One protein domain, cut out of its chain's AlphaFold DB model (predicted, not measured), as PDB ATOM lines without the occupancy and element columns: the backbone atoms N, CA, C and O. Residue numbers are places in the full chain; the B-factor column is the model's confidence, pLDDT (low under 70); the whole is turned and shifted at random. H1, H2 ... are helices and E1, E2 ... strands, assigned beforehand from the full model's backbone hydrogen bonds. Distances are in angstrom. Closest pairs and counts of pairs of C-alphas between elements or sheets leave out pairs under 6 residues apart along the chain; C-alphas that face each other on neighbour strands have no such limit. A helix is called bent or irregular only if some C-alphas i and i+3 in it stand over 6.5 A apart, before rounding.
ATOM      1  N   SER A   4      -5.820 -17.714 -20.032       78.44
ATOM      2  CA  SER A   4      -5.304 -16.903 -21.139       78.44
ATOM      3  C   SER A   4      -6.094 -17.085 -22.447       78.44
ATOM      4  O   SER A   4      -6.301 -16.113 -23.173       78.44
ATOM      5  N   GLN A   5      -6.587 -18.294 -22.743       82.19
ATOM      6  CA  GLN A   5      -7.423 -18.537 -23.926       82.19
ATOM      7  C   GLN A   5      -8.829 -17.955 -23.744       82.19
ATOM      8  O   GLN A   5      -9.357 -17.354 -24.679       82.19
ATOM      9  N   ILE A   6      -9.392 -18.047 -22.534       80.75
ATOM     10  CA  ILE A   6     -10.686 -17.433 -22.195       80.75
ATOM     11  C   ILE A   6     -10.613 -15.907 -22.331       80.75
ATOM     12  O   ILE A   6     -11.487 -15.308 -22.952       80.75
ATOM     13  N   MET A   7      -9.552 -15.266 -21.822       84.69
ATOM     14  CA  MET A   7      -9.378 -13.817 -21.989       84.69
ATOM     15  C   MET A   7      -9.233 -13.399 -23.458       84.69
ATOM     16  O   MET A   7      -9.825 -12.397 -23.858       84.69
ATOM     17  N   LYS A   8      -8.500 -14.164 -24.279       84.88
ATOM     18  CA  LYS A   8      -8.386 -13.884 -25.721       84.88
ATOM     19  C   LYS A   8      -9.729 -14.003 -26.441       84.88
ATOM     20  O   LYS A   8     -10.080 -13.117 -27.214       84.88
ATOM     21  N   GLN A   9     -10.506 -15.047 -26.152       80.88
ATOM     22  CA  GLN A   9     -11.850 -15.204 -26.716       80.88
ATOM     23  C   GLN A   9     -12.798 -14.085 -26.269       80.88
ATOM     24  O   GLN A   9     -13.559 -13.569 -27.086       80.88
ATOM     25  N   ALA A  10     -12.730 -13.666 -25.003       80.69
ATOM     26  CA  ALA A  10     -13.533 -12.559 -24.492       80.69
ATOM     27  C   ALA A  10     -13.191 -11.232 -25.191       80.69
ATOM     28  O   ALA A  10     -14.099 -10.509 -25.600       80.69
ATOM     29  N   GLN A  11     -11.902 -10.942 -25.405       82.75
ATOM     30  CA  GLN A  11     -11.456  -9.758 -26.151       82.75
ATOM     31  C   GLN A  11     -11.903  -9.789 -27.617       82.75
ATOM     32  O   GLN A  11     -12.386  -8.782 -28.138       82.75
ATOM     33  N   GLU A  12     -11.790 -10.938 -28.289       86.81
ATOM     34  CA  GLU A  12     -12.284 -11.090 -29.660       86.81
ATOM     35  C   GLU A  12     -13.802 -10.911 -29.752       86.81
ATOM     36  O   GLU A  12     -14.293 -10.267 -30.680       86.81
ATOM     37  N   MET A  13     -14.555 -11.445 -28.786       85.44
ATOM     38  CA  MET A  13     -16.003 -11.265 -28.713       85.44
ATOM     39  C   MET A  13     -16.371  -9.790 -28.510       85.44
ATOM     40  O   MET A  13     -17.256  -9.279 -29.196       85.44
ATOM     41  N   GLN A  14     -15.662  -9.094 -27.619       81.06
ATOM     42  CA  GLN A  14     -15.883  -7.678 -27.329       81.06
ATOM     43  C   GLN A  14     -15.629  -6.806 -28.568       81.06
ATOM     44  O   GLN A  14     -16.459  -5.972 -28.923       81.06
ATOM     45  N   LYS A  15     -14.546  -7.084 -29.300       86.19
ATOM     46  CA  LYS A  15     -14.210  -6.376 -30.541       86.19
ATOM     47  C   LYS A  15     -15.218  -6.644 -31.664       86.19
ATOM     48  O   LYS A  15     -15.630  -5.719 -32.360       86.19
ATOM     49  N   LYS A  16     -15.675  -7.895 -31.814       83.25
ATOM     50  CA  LYS A  16     -16.726  -8.259 -32.784       83.25
ATOM     51  C   LYS A  16     -18.053  -7.567 -32.481       83.25
ATOM     52  O   LYS A  16     -18.737  -7.156 -33.416       83.25
ATOM     53  N   LEU A  17     -18.407  -7.424 -31.203       81.56
ATOM     54  CA  LEU A  17     -19.585  -6.665 -30.795       81.56
ATOM     55  C   LEU A  17     -19.446  -5.195 -31.192       81.56
ATOM     56  O   LEU A  17     -20.317  -4.696 -31.892       81.56
ATOM     57  N   GLU A  18     -18.347  -4.524 -30.846       81.88
ATOM     58  CA  GLU A  18     -18.127  -3.118 -31.222       81.88
ATOM     59  C   GLU A  18     -18.157  -2.887 -32.742       81.88
ATOM     60  O   GLU A  18     -18.758  -1.924 -33.224       81.88
ATOM     61  N   GLU A  19     -17.553  -3.782 -33.524       81.94
ATOM     62  CA  GLU A  19     -17.590  -3.708 -34.987       81.94
ATOM     63  C   GLU A  19     -18.995  -3.941 -35.550       81.94
ATOM     64  O   GLU A  19     -19.411  -3.240 -36.475       81.94
ATOM     65  N   ALA A  20     -19.749  -4.896 -35.001       77.62
ATOM     66  CA  ALA A  20     -21.135  -5.131 -35.393       77.62
ATOM     67  C   ALA A  20     -22.022  -3.926 -35.052       77.62
ATOM     68  O   ALA A  20     -22.832  -3.508 -35.879       77.62
ATOM     69  N   GLN A  21     -21.820  -3.324 -33.877       70.75
ATOM     70  CA  GLN A  21     -22.508  -2.106 -33.461       70.75
ATOM     71  C   GLN A  21     -22.219  -0.950 -34.427       70.75
ATOM     72  O   GLN A  21     -23.157  -0.315 -34.904       70.75
ATOM     73  N   LYS A  22     -20.951  -0.733 -34.801       75.94
ATOM     74  CA  LYS A  22     -20.564   0.280 -35.798       75.94
ATOM     75  C   LYS A  22     -21.145   0.016 -37.182       75.94
ATOM     76  O   LYS A  22     -21.587   0.953 -37.825       75.94
ATOM     77  N   LYS A  23     -21.196  -1.240 -37.634       73.50
ATOM     78  CA  LYS A  23     -21.786  -1.600 -38.938       73.50
ATOM     79  C   LYS A  23     -23.293  -1.366 -39.016       73.50
ATOM     80  O   LYS A  23     -23.843  -1.380 -40.114       73.50
ATOM     81  N   CYS A  24     -23.980  -1.248 -37.884       70.44
ATOM     82  CA  CYS A  24     -25.399  -0.907 -37.852       70.44
ATOM     83  C   CYS A  24     -25.638   0.604 -37.888       70.44
ATOM     84  O   CYS A  24     -26.709   1.026 -38.312       70.44
ATOM     85  N   ILE A  25     -24.653   1.396 -37.464       76.06
ATOM     86  CA  ILE A  25     -24.667   2.855 -37.559       76.06
ATOM     87  C   ILE A  25     -24.454   3.239 -39.032       76.06
ATOM     88  O   ILE A  25     -23.770   2.532 -39.769       76.06
ATOM     89  N   ASP A  26     -25.119   4.301 -39.476       77.06
ATOM     90  CA  ASP A  26     -25.156   4.805 -40.857       77.06
ATOM     91  C   ASP A  26     -25.865   3.907 -41.884       77.06
ATOM     92  O   ASP A  26     -25.913   4.234 -43.071       77.06
ATOM     93  N   LYS A  27     -26.491   2.804 -41.453       84.69
ATOM     94  CA  LYS A  27     -27.373   2.037 -42.339       84.69
ATOM     95  C   LYS A  27     -28.665   2.791 -42.621       84.69
ATOM     96  O   LYS A  27     -29.309   3.317 -41.709       84.69
ATOM     97  N   GLU A  28     -29.046   2.773 -43.893       86.62
ATOM     98  CA  GLU A  28     -30.311   3.301 -44.387       86.62
ATOM     99  C   GLU A  28     -31.375   2.211 -44.420       86.62
ATOM    100  O   GLU A  28     -31.144   1.104 -44.908       86.62
ATOM    101  N   TYR A  29     -32.550   2.552 -43.904       85.44
ATOM    102  CA  TYR A  29     -33.738   1.713 -43.935       85.44
ATOM    103  C   TYR A  29     -34.880   2.504 -44.562       85.44
ATOM    104  O   TYR A  29     -35.006   3.712 -44.349       85.44
ATOM    105  N   GLN A  30     -35.704   1.814 -45.343       88.25
ATOM    106  CA  GLN A  30     -36.857   2.391 -46.018       88.25
ATOM    107  C   GLN A  30     -38.126   1.696 -45.523       88.25
ATOM    108  O   GLN A  30     -38.255   0.484 -45.676       88.25
ATOM    109  N   GLY A  31     -39.026   2.472 -44.923       87.75
ATOM    110  CA  GLY A  31     -40.396   2.070 -44.603       87.75
ATOM    111  C   GLY A  31     -41.333   2.515 -45.721       87.75
ATOM    112  O   GLY A  31     -41.144   3.595 -46.296       87.75
ATOM    113  N   VAL A  32     -42.299   1.668 -46.067       88.00
ATOM    114  CA  VAL A  32     -43.266   1.920 -47.140       88.00
ATOM    115  C   VAL A  32     -44.662   1.591 -46.636       88.00
ATOM    116  O   VAL A  32     -44.918   0.464 -46.217       88.00
ATOM    117  N   SER A  33     -45.572   2.550 -46.771       82.50
ATOM    118  CA  SER A  33     -46.944   2.462 -46.268       82.50
ATOM    119  C   SER A  33     -47.936   2.916 -47.340       82.50
ATOM    120  O   SER A  33     -47.563   3.564 -48.324       82.50
ATOM    121  N   GLY A  34     -49.202   2.503 -47.210       78.19
ATOM    122  CA  GLY A  34     -50.245   2.827 -48.195       78.19
ATOM    123  C   GLY A  34     -49.949   2.275 -49.597       78.19
ATOM    124  O   GLY A  34     -50.181   2.945 -50.594       78.19
ATOM    125  N   GLY A  35     -49.333   1.090 -49.698       81.38
ATOM    126  CA  GLY A  35     -49.016   0.462 -50.991       81.38
ATOM    127  C   GLY A  35     -47.935   1.171 -51.821       81.38
ATOM    128  O   GLY A  35     -47.853   0.936 -53.023       81.38
ATOM    129  N   GLY A  36     -47.111   2.027 -51.207       80.56
ATOM    130  CA  GLY A  36     -46.099   2.831 -51.912       80.56
ATOM    131  C   GLY A  36     -46.383   4.331 -51.907       80.56
ATOM    132  O   GLY A  36     -45.549   5.107 -52.366       80.56
ATOM    133  N   GLN A  37     -47.536   4.740 -51.378       79.88
ATOM    134  CA  GLN A  37     -47.955   6.137 -51.324       79.88
ATOM    135  C   GLN A  37     -47.141   6.977 -50.333       79.88
ATOM    136  O   GLN A  37     -46.911   8.159 -50.589       79.88
ATOM    137  N   VAL A  38     -46.673   6.377 -49.235       83.06
ATOM    138  CA  VAL A  38     -45.787   7.025 -48.262       83.06
ATOM    139  C   VAL A  38     -44.510   6.213 -48.132       83.06
ATOM    140  O   VAL A  38     -44.541   5.015 -47.862       83.06
ATOM    141  N   VAL A  39     -43.372   6.872 -48.335       86.44
ATOM    142  CA  VAL A  39     -42.048   6.259 -48.226       86.44
ATOM    143  C   VAL A  39     -41.191   7.092 -47.286       86.44
ATOM    144  O   VAL A  39     -40.890   8.256 -47.565       86.44
ATOM    145  N   VAL A  40     -40.753   6.483 -46.188       87.94
ATOM    146  CA  VAL A  40     -39.897   7.118 -45.183       87.94
ATOM    147  C   VAL A  40     -38.526   6.463 -45.221       87.94
ATOM    148  O   VAL A  40     -38.387   5.255 -45.078       87.94
ATOM    149  N   THR A  41     -37.484   7.262 -45.426       87.62
ATOM    150  CA  THR A  41     -36.093   6.807 -45.351       87.62
ATOM    151  C   THR A  41     -35.480   7.291 -44.049       87.62
ATOM    152  O   THR A  41     -35.420   8.500 -43.799       87.62
ATOM    153  N   ILE A  42     -34.994   6.354 -43.239       89.31
ATOM    154  CA  ILE A  42     -34.312   6.623 -41.974       89.31
ATOM    155  C   ILE A  42     -32.858   6.164 -42.039       89.31
ATOM    156  O   ILE A  42     -32.515   5.227 -42.755       89.31
ATOM    157  N   VAL A  43     -32.007   6.818 -41.258       86.25
ATOM    158  CA  VAL A  43     -30.617   6.421 -41.022       86.25
ATOM    159  C   VAL A  43     -30.459   6.110 -39.545       86.25
ATOM    160  O   VAL A  43     -30.907   6.888 -38.699       86.25
ATOM    161  N   VAL A  44     -29.802   5.005 -39.213       84.31
ATOM    162  CA  VAL A  44     -29.478   4.678 -37.821       84.31
ATOM    163  C   VAL A  44     -28.293   5.524 -37.362       84.31
ATOM    164  O   VAL A  44     -27.197   5.406 -37.894       84.31
ATOM    165  N   VAL A  45     -28.504   6.372 -36.354       80.00
ATOM    166  CA  VAL A  45     -27.460   7.264 -35.807       80.00
ATOM    167  C   VAL A  45     -26.720   6.593 -34.647       80.00
ATOM    168  O   VAL A  45     -25.535   6.819 -34.428       80.00
ATOM    169  N   LYS A  46     -27.424   5.750 -33.889       80.19
ATOM    170  CA  LYS A  46     -26.879   4.883 -32.835       80.19
ATOM    171  C   LYS A  46     -27.860   3.741 -32.590       80.19
ATOM    172  O   LYS A  46     -29.010   3.799 -33.012       80.19
ATOM    173  N   ILE A  47     -27.440   2.708 -31.872       75.81
ATOM    174  CA  ILE A  47     -28.337   1.601 -31.511       75.81
ATOM    175  C   ILE A  47     -29.534   2.150 -30.728       75.81
ATOM    176  O   ILE A  47     -29.362   2.856 -29.736       75.81
ATOM    177  N   GLY A  48     -30.739   1.858 -31.220       77.81
ATOM    178  CA  GLY A  48     -31.992   2.367 -30.658       77.81
ATOM    179  C   GLY A  48     -32.335   3.813 -31.033       77.81
ATOM    180  O   GLY A  48     -33.277   4.366 -30.480       77.81
ATOM    181  N   SER A  49     -31.602   4.453 -31.950       83.50
ATOM    182  CA  SER A  49     -31.907   5.809 -32.413       83.50
ATOM    183  C   SER A  49     -31.662   5.964 -33.905       83.50
ATOM    184  O   SER A  49     -30.616   5.600 -34.444       83.50
ATOM    185  N   TYR A  50     -32.628   6.578 -34.567       87.94
ATOM    186  CA  TYR A  50     -32.587   6.857 -35.988       87.94
ATOM    187  C   TYR A  50     -32.899   8.328 -36.245       87.94
ATOM    188  O   TYR A  50     -33.429   9.039 -35.388       87.94
ATOM    189  N   LYS A  51     -32.561   8.783 -37.446       86.31
ATOM    190  CA  LYS A  51     -32.909  10.100 -37.966       86.31
ATOM    191  C   LYS A  51     -33.643   9.927 -39.285       86.31
ATOM    192  O   LYS A  51     -33.201   9.169 -40.144       86.31
ATOM    193  N   VAL A  52     -34.745  10.651 -39.452       88.25
ATOM    194  CA  VAL A  52     -35.467  10.698 -40.726       88.25
ATOM    195  C   VAL A  52     -34.645  11.512 -41.722       88.25
ATOM    196  O   VAL A  52     -34.299  12.664 -41.460       88.25
ATOM    197  N   LYS A  53     -34.296  10.896 -42.853       87.19
ATOM    198  CA  LYS A  53     -33.515  11.517 -43.931       87.19
ATOM    199  C   LYS A  53     -34.424  12.096 -45.008       87.19
ATOM    200  O   LYS A  53     -34.148  13.174 -45.527       87.19
ATOM    201  N   LYS A  54     -35.490  11.374 -45.358       85.88
ATOM    202  CA  LYS A  54     -36.418  11.768 -46.419       85.88
ATOM    203  C   LYS A  54     -37.801  11.188 -46.162       85.88
ATOM    204  O   LYS A  54     -37.914  10.032 -45.771       85.88
ATOM    205  N   VAL A  55     -38.824  11.985 -46.445       86.75
ATOM    206  CA  VAL A  55     -40.217  11.545 -46.519       86.75
ATOM    207  C   VAL A  55     -40.709  11.863 -47.926       86.75
ATOM    208  O   VAL A  55     -40.514  12.977 -48.416       86.75
ATOM    209  N   HIS A  56     -41.280  10.872 -48.599       84.62
ATOM    210  CA  HIS A  56     -41.956  11.037 -49.876       84.62
ATOM    211  C   HIS A  56     -43.421  10.659 -49.700       84.62
ATOM    212  O   HIS A  56     -43.719   9.607 -49.143       84.62
ATOM    213  N   ILE A  57     -44.307  11.534 -50.162       84.69
ATOM    214  CA  ILE A  57     -45.754  11.354 -50.103       84.69
ATOM    215  C   ILE A  57     -46.269  11.582 -51.520       84.69
ATOM    216  O   ILE A  57     -45.945  12.602 -52.139       84.69
ATOM    217  N   ALA A  58     -47.029  10.625 -52.039       83.06
ATOM    218  CA  ALA A  58     -47.652  10.728 -53.347       83.06
ATOM    219  C   ALA A  58     -48.681  11.871 -53.368       83.06
ATOM    220  O   ALA A  58     -49.414  12.091 -52.406       83.06
ATOM    221  N   LEU A  59     -48.760  12.584 -54.496       79.75
ATOM    222  CA  LEU A  59     -49.694  13.704 -54.693       79.75
ATOM    223  C   LEU A  59     -51.160  13.316 -54.475       79.75
ATOM    224  O   LEU A  59     -51.962  14.162 -54.087       79.75
ATOM    225  N   GLU A  60     -51.503  12.055 -54.722       76.19
ATOM    226  CA  GLU A  60     -52.859  11.532 -54.556       76.19
ATOM    227  C   GLU A  60     -53.348  11.657 -53.111       76.19
ATOM    228  O   GLU A  60     -54.502  12.020 -52.909       76.19
ATOM    229  N   CYS A  61     -52.450  11.491 -52.136       69.00
ATOM    230  CA  CYS A  61     -52.759  11.582 -50.710       69.00
ATOM    231  C   CYS A  61     -52.797  13.027 -50.186       69.00
ATOM    232  O   CYS A  61     -53.154  13.263 -49.040       69.00
ATOM    233  N   MET A  62     -52.406  14.023 -50.990       70.50
ATOM    234  CA  MET A  62     -52.363  15.432 -50.565       70.50
ATOM    235  C   MET A  62     -53.672  16.193 -50.819       70.50
ATOM    236  O   MET A  62     -53.706  17.425 -50.783       70.50
ATOM    237  N   ARG A  63     -54.769  15.480 -51.085       76.56
ATOM    238  CA  ARG A  63     -56.100  16.085 -51.159       76.56
ATOM    239  C   ARG A  63     -56.526  16.482 -49.741       76.56
ATOM    240  O   ARG A  63     -56.408  15.688 -48.819       76.56
ATOM    241  N   ASN A  64     -57.007  17.718 -49.562       63.44
ATOM    242  CA  ASN A  64     -57.306  18.320 -48.247       63.44
ATOM    243  C   ASN A  64     -58.229  17.479 -47.337       63.44
ATOM    244  O   ASN A  64     -58.229  17.684 -46.128       63.44
ATOM    245  N   GLU A  65     -59.004  16.553 -47.899       63.47
ATOM    246  CA  GLU A  65     -59.930  15.672 -47.176       63.47
ATOM    247  C   GLU A  65     -59.243  14.440 -46.550       63.47
ATOM    248  O   GLU A  65     -59.854  13.745 -45.748       63.47
ATOM    249  N   GLU A  66     -57.968  14.183 -46.864       67.81
ATOM    250  CA  GLU A  66     -57.231  12.974 -46.458       67.81
ATOM    251  C   GLU A  66     -56.106  13.254 -45.448       67.81
ATOM    252  O   GLU A  66     -55.263  12.394 -45.188       67.81
ATOM    253  N   LYS A  67     -56.078  14.453 -44.849       71.06
ATOM    254  CA  LYS A  67     -55.014  14.875 -43.922       71.06
ATOM    255  C   LYS A  67     -54.768  13.856 -42.799       71.06
ATOM    256  O   LYS A  67     -53.619  13.489 -42.569       71.06
ATOM    257  N   ASP A  68     -55.829  13.381 -42.150       78.19
ATOM    258  CA  ASP A  68     -55.729  12.428 -41.036       78.19
ATOM    259  C   ASP A  68     -55.144  11.077 -41.496       78.19
ATOM    260  O   ASP A  68     -54.343  10.462 -40.798       78.19
ATOM    261  N   VAL A  69     -55.459  10.654 -42.725       77.25
ATOM    262  CA  VAL A  69     -54.931   9.418 -43.326       77.25
ATOM    263  C   VAL A  69     -53.434   9.548 -43.610       77.25
ATOM    264  O   VAL A  69     -52.671   8.616 -43.364       77.25
ATOM    265  N   VAL A  70     -52.983  10.705 -44.100       75.00
ATOM    266  CA  VAL A  70     -51.552  10.963 -44.324       75.00
ATOM    267  C   VAL A  70     -50.778  10.951 -43.012       75.00
ATOM    268  O   VAL A  70     -49.689  10.380 -42.958       75.00
ATOM    269  N   GLU A  71     -51.326  11.564 -41.962       78.31
ATOM    270  CA  GLU A  71     -50.708  11.562 -40.634       78.31
ATOM    271  C   GLU A  71     -50.559  10.127 -40.097       78.31
ATOM    272  O   GLU A  71     -49.456   9.746 -39.694       78.31
ATOM    273  N   ASP A  72     -51.599   9.294 -40.208       81.81
ATOM    274  CA  ASP A  72     -51.548   7.880 -39.811       81.81
ATOM    275  C   ASP A  72     -50.520   7.067 -40.617       81.81
ATOM    276  O   ASP A  72     -49.762   6.265 -40.057       81.81
ATOM    277  N   LEU A  73     -50.438   7.288 -41.933       78.00
ATOM    278  CA  LEU A  73     -49.490   6.585 -42.803       78.00
ATOM    279  C   LEU A  73     -48.028   6.958 -42.522       78.00
ATOM    280  O   LEU A  73     -47.142   6.127 -42.715       78.00
ATOM    281  N   VAL A  74     -47.762   8.183 -42.062       76.56
ATOM    282  CA  VAL A  74     -46.415   8.618 -41.655       76.56
ATOM    283  C   VAL A  74     -46.025   8.033 -40.291       76.56
ATOM    284  O   VAL A  74     -44.845   7.757 -40.067       76.56
ATOM    285  N   ILE A  75     -46.995   7.828 -39.391       78.94
ATOM    286  CA  ILE A  75     -46.780   7.240 -38.057       78.94
ATOM    287  C   ILE A  75     -46.607   5.716 -38.109       78.94
ATOM    288  O   ILE A  75     -45.938   5.172 -37.228       78.94
ATOM    289  N   SER A  76     -47.144   5.037 -39.130       69.56
ATOM    290  CA  SER A  76     -46.951   3.595 -39.375       69.56
ATOM    291  C   SER A  76     -45.888   3.293 -40.454       69.56
ATOM    292  O   SER A  76     -46.271   2.785 -41.510       69.56
TER     293      SER A  76
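AT A GLANCE: This is residues 4 to 76 of the 77 residues of the protein "YbaB/EbfC family nucleoid-associated protein" of Wolbachia sp. (UniProt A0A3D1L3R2). A narrow, twisted ribbon of three strands, E1, E2 and E3, has the long helix H1 running off one end, where residues 4 to 20 stick out as a free arm. Past the ribbon's other end come the short helix H2 and then H3, which folds back so that its residues 70 to 75 pack over the sheet. The printed part has 73 residues, with three named helices and three named strands in the order H1, E1, E2, E3, H2, H3; the class is mixed, helices and strands. The sheet's order is E1, E2, E3, antiparallel throughout. The whole is extended, a rod spanning 69 by 18 by 15 A, with a radius of gyration of the C-alphas of 19.6 A.

IN THESE COORDINATES: In the sheet, E1 is residues 28 to 33, 16.8 A from first to last C-alpha; E2 is residues 38 to 46, 24.5 A; and E3 is residues 49 to 57, 23.1 A. E1 begins at C-alpha 28, (-30.311, 3.301, -44.387). H1 is residues 4 to 24, 30.6 A long, and begins at C-alpha 4, (-5.304, -16.903, -21.139). H2 is residues 59 to 62. H3 is residues 64 to 75, 18.4 A long, and ends at C-alpha 75, (-46.780, 7.240, -38.057); it is irregular, with C-alphas 65 and 68 8.1 A apart.

HOW THE PARTS SIT: The strands form a meander, each the antiparallel neighbour of the one before, with E2 as the inner strand. E1 and E2 are a hairpin, their directions at 149 degrees; N 31 and O 40 are within hydrogen-bond range at 2.9 A. E2 and E3 are a hairpin at 162 degrees, with N 41 and O 54 2.8 A apart and N 51 and O 43 2.8 A apart. E3 bends by 56 degrees at residue 53. H3 is on the sheet at a height of 9.1 A, over E2, and runs along the strands only just, at 28 degrees to E2 on the local plane. Its closest C-alphas to E2 are those of Leu 73 and Val 38, 6.6 A apart. H2 is not on the sheet and touches H3 only at the corner, the closest C-alphas being those of Cys 61 and Val 70, 6.5 A apart. H1 only grazes the sheet with residues 21 to 24; the C-alphas of Cys 24 and Val 44 come closest, at 6.9 A. H1 is apart from H2 and H3. Every O i to N i+4 pair is within hydrogen-bond range in H1, and 6 of 8 in H3; H2 is too short for such a pair.

THE WHOLE: The C-alphas farthest apart are those of Ser 4 and Glu 65, at 68.7 A. Residues 63 to 68, of which 64 to 68 belong to H3, also stand free. The printed part has no cut, and the five links are tight. The mean pLDDT of the printed part is 80.5; residues 61, 64 to 66 and 76 are under 70.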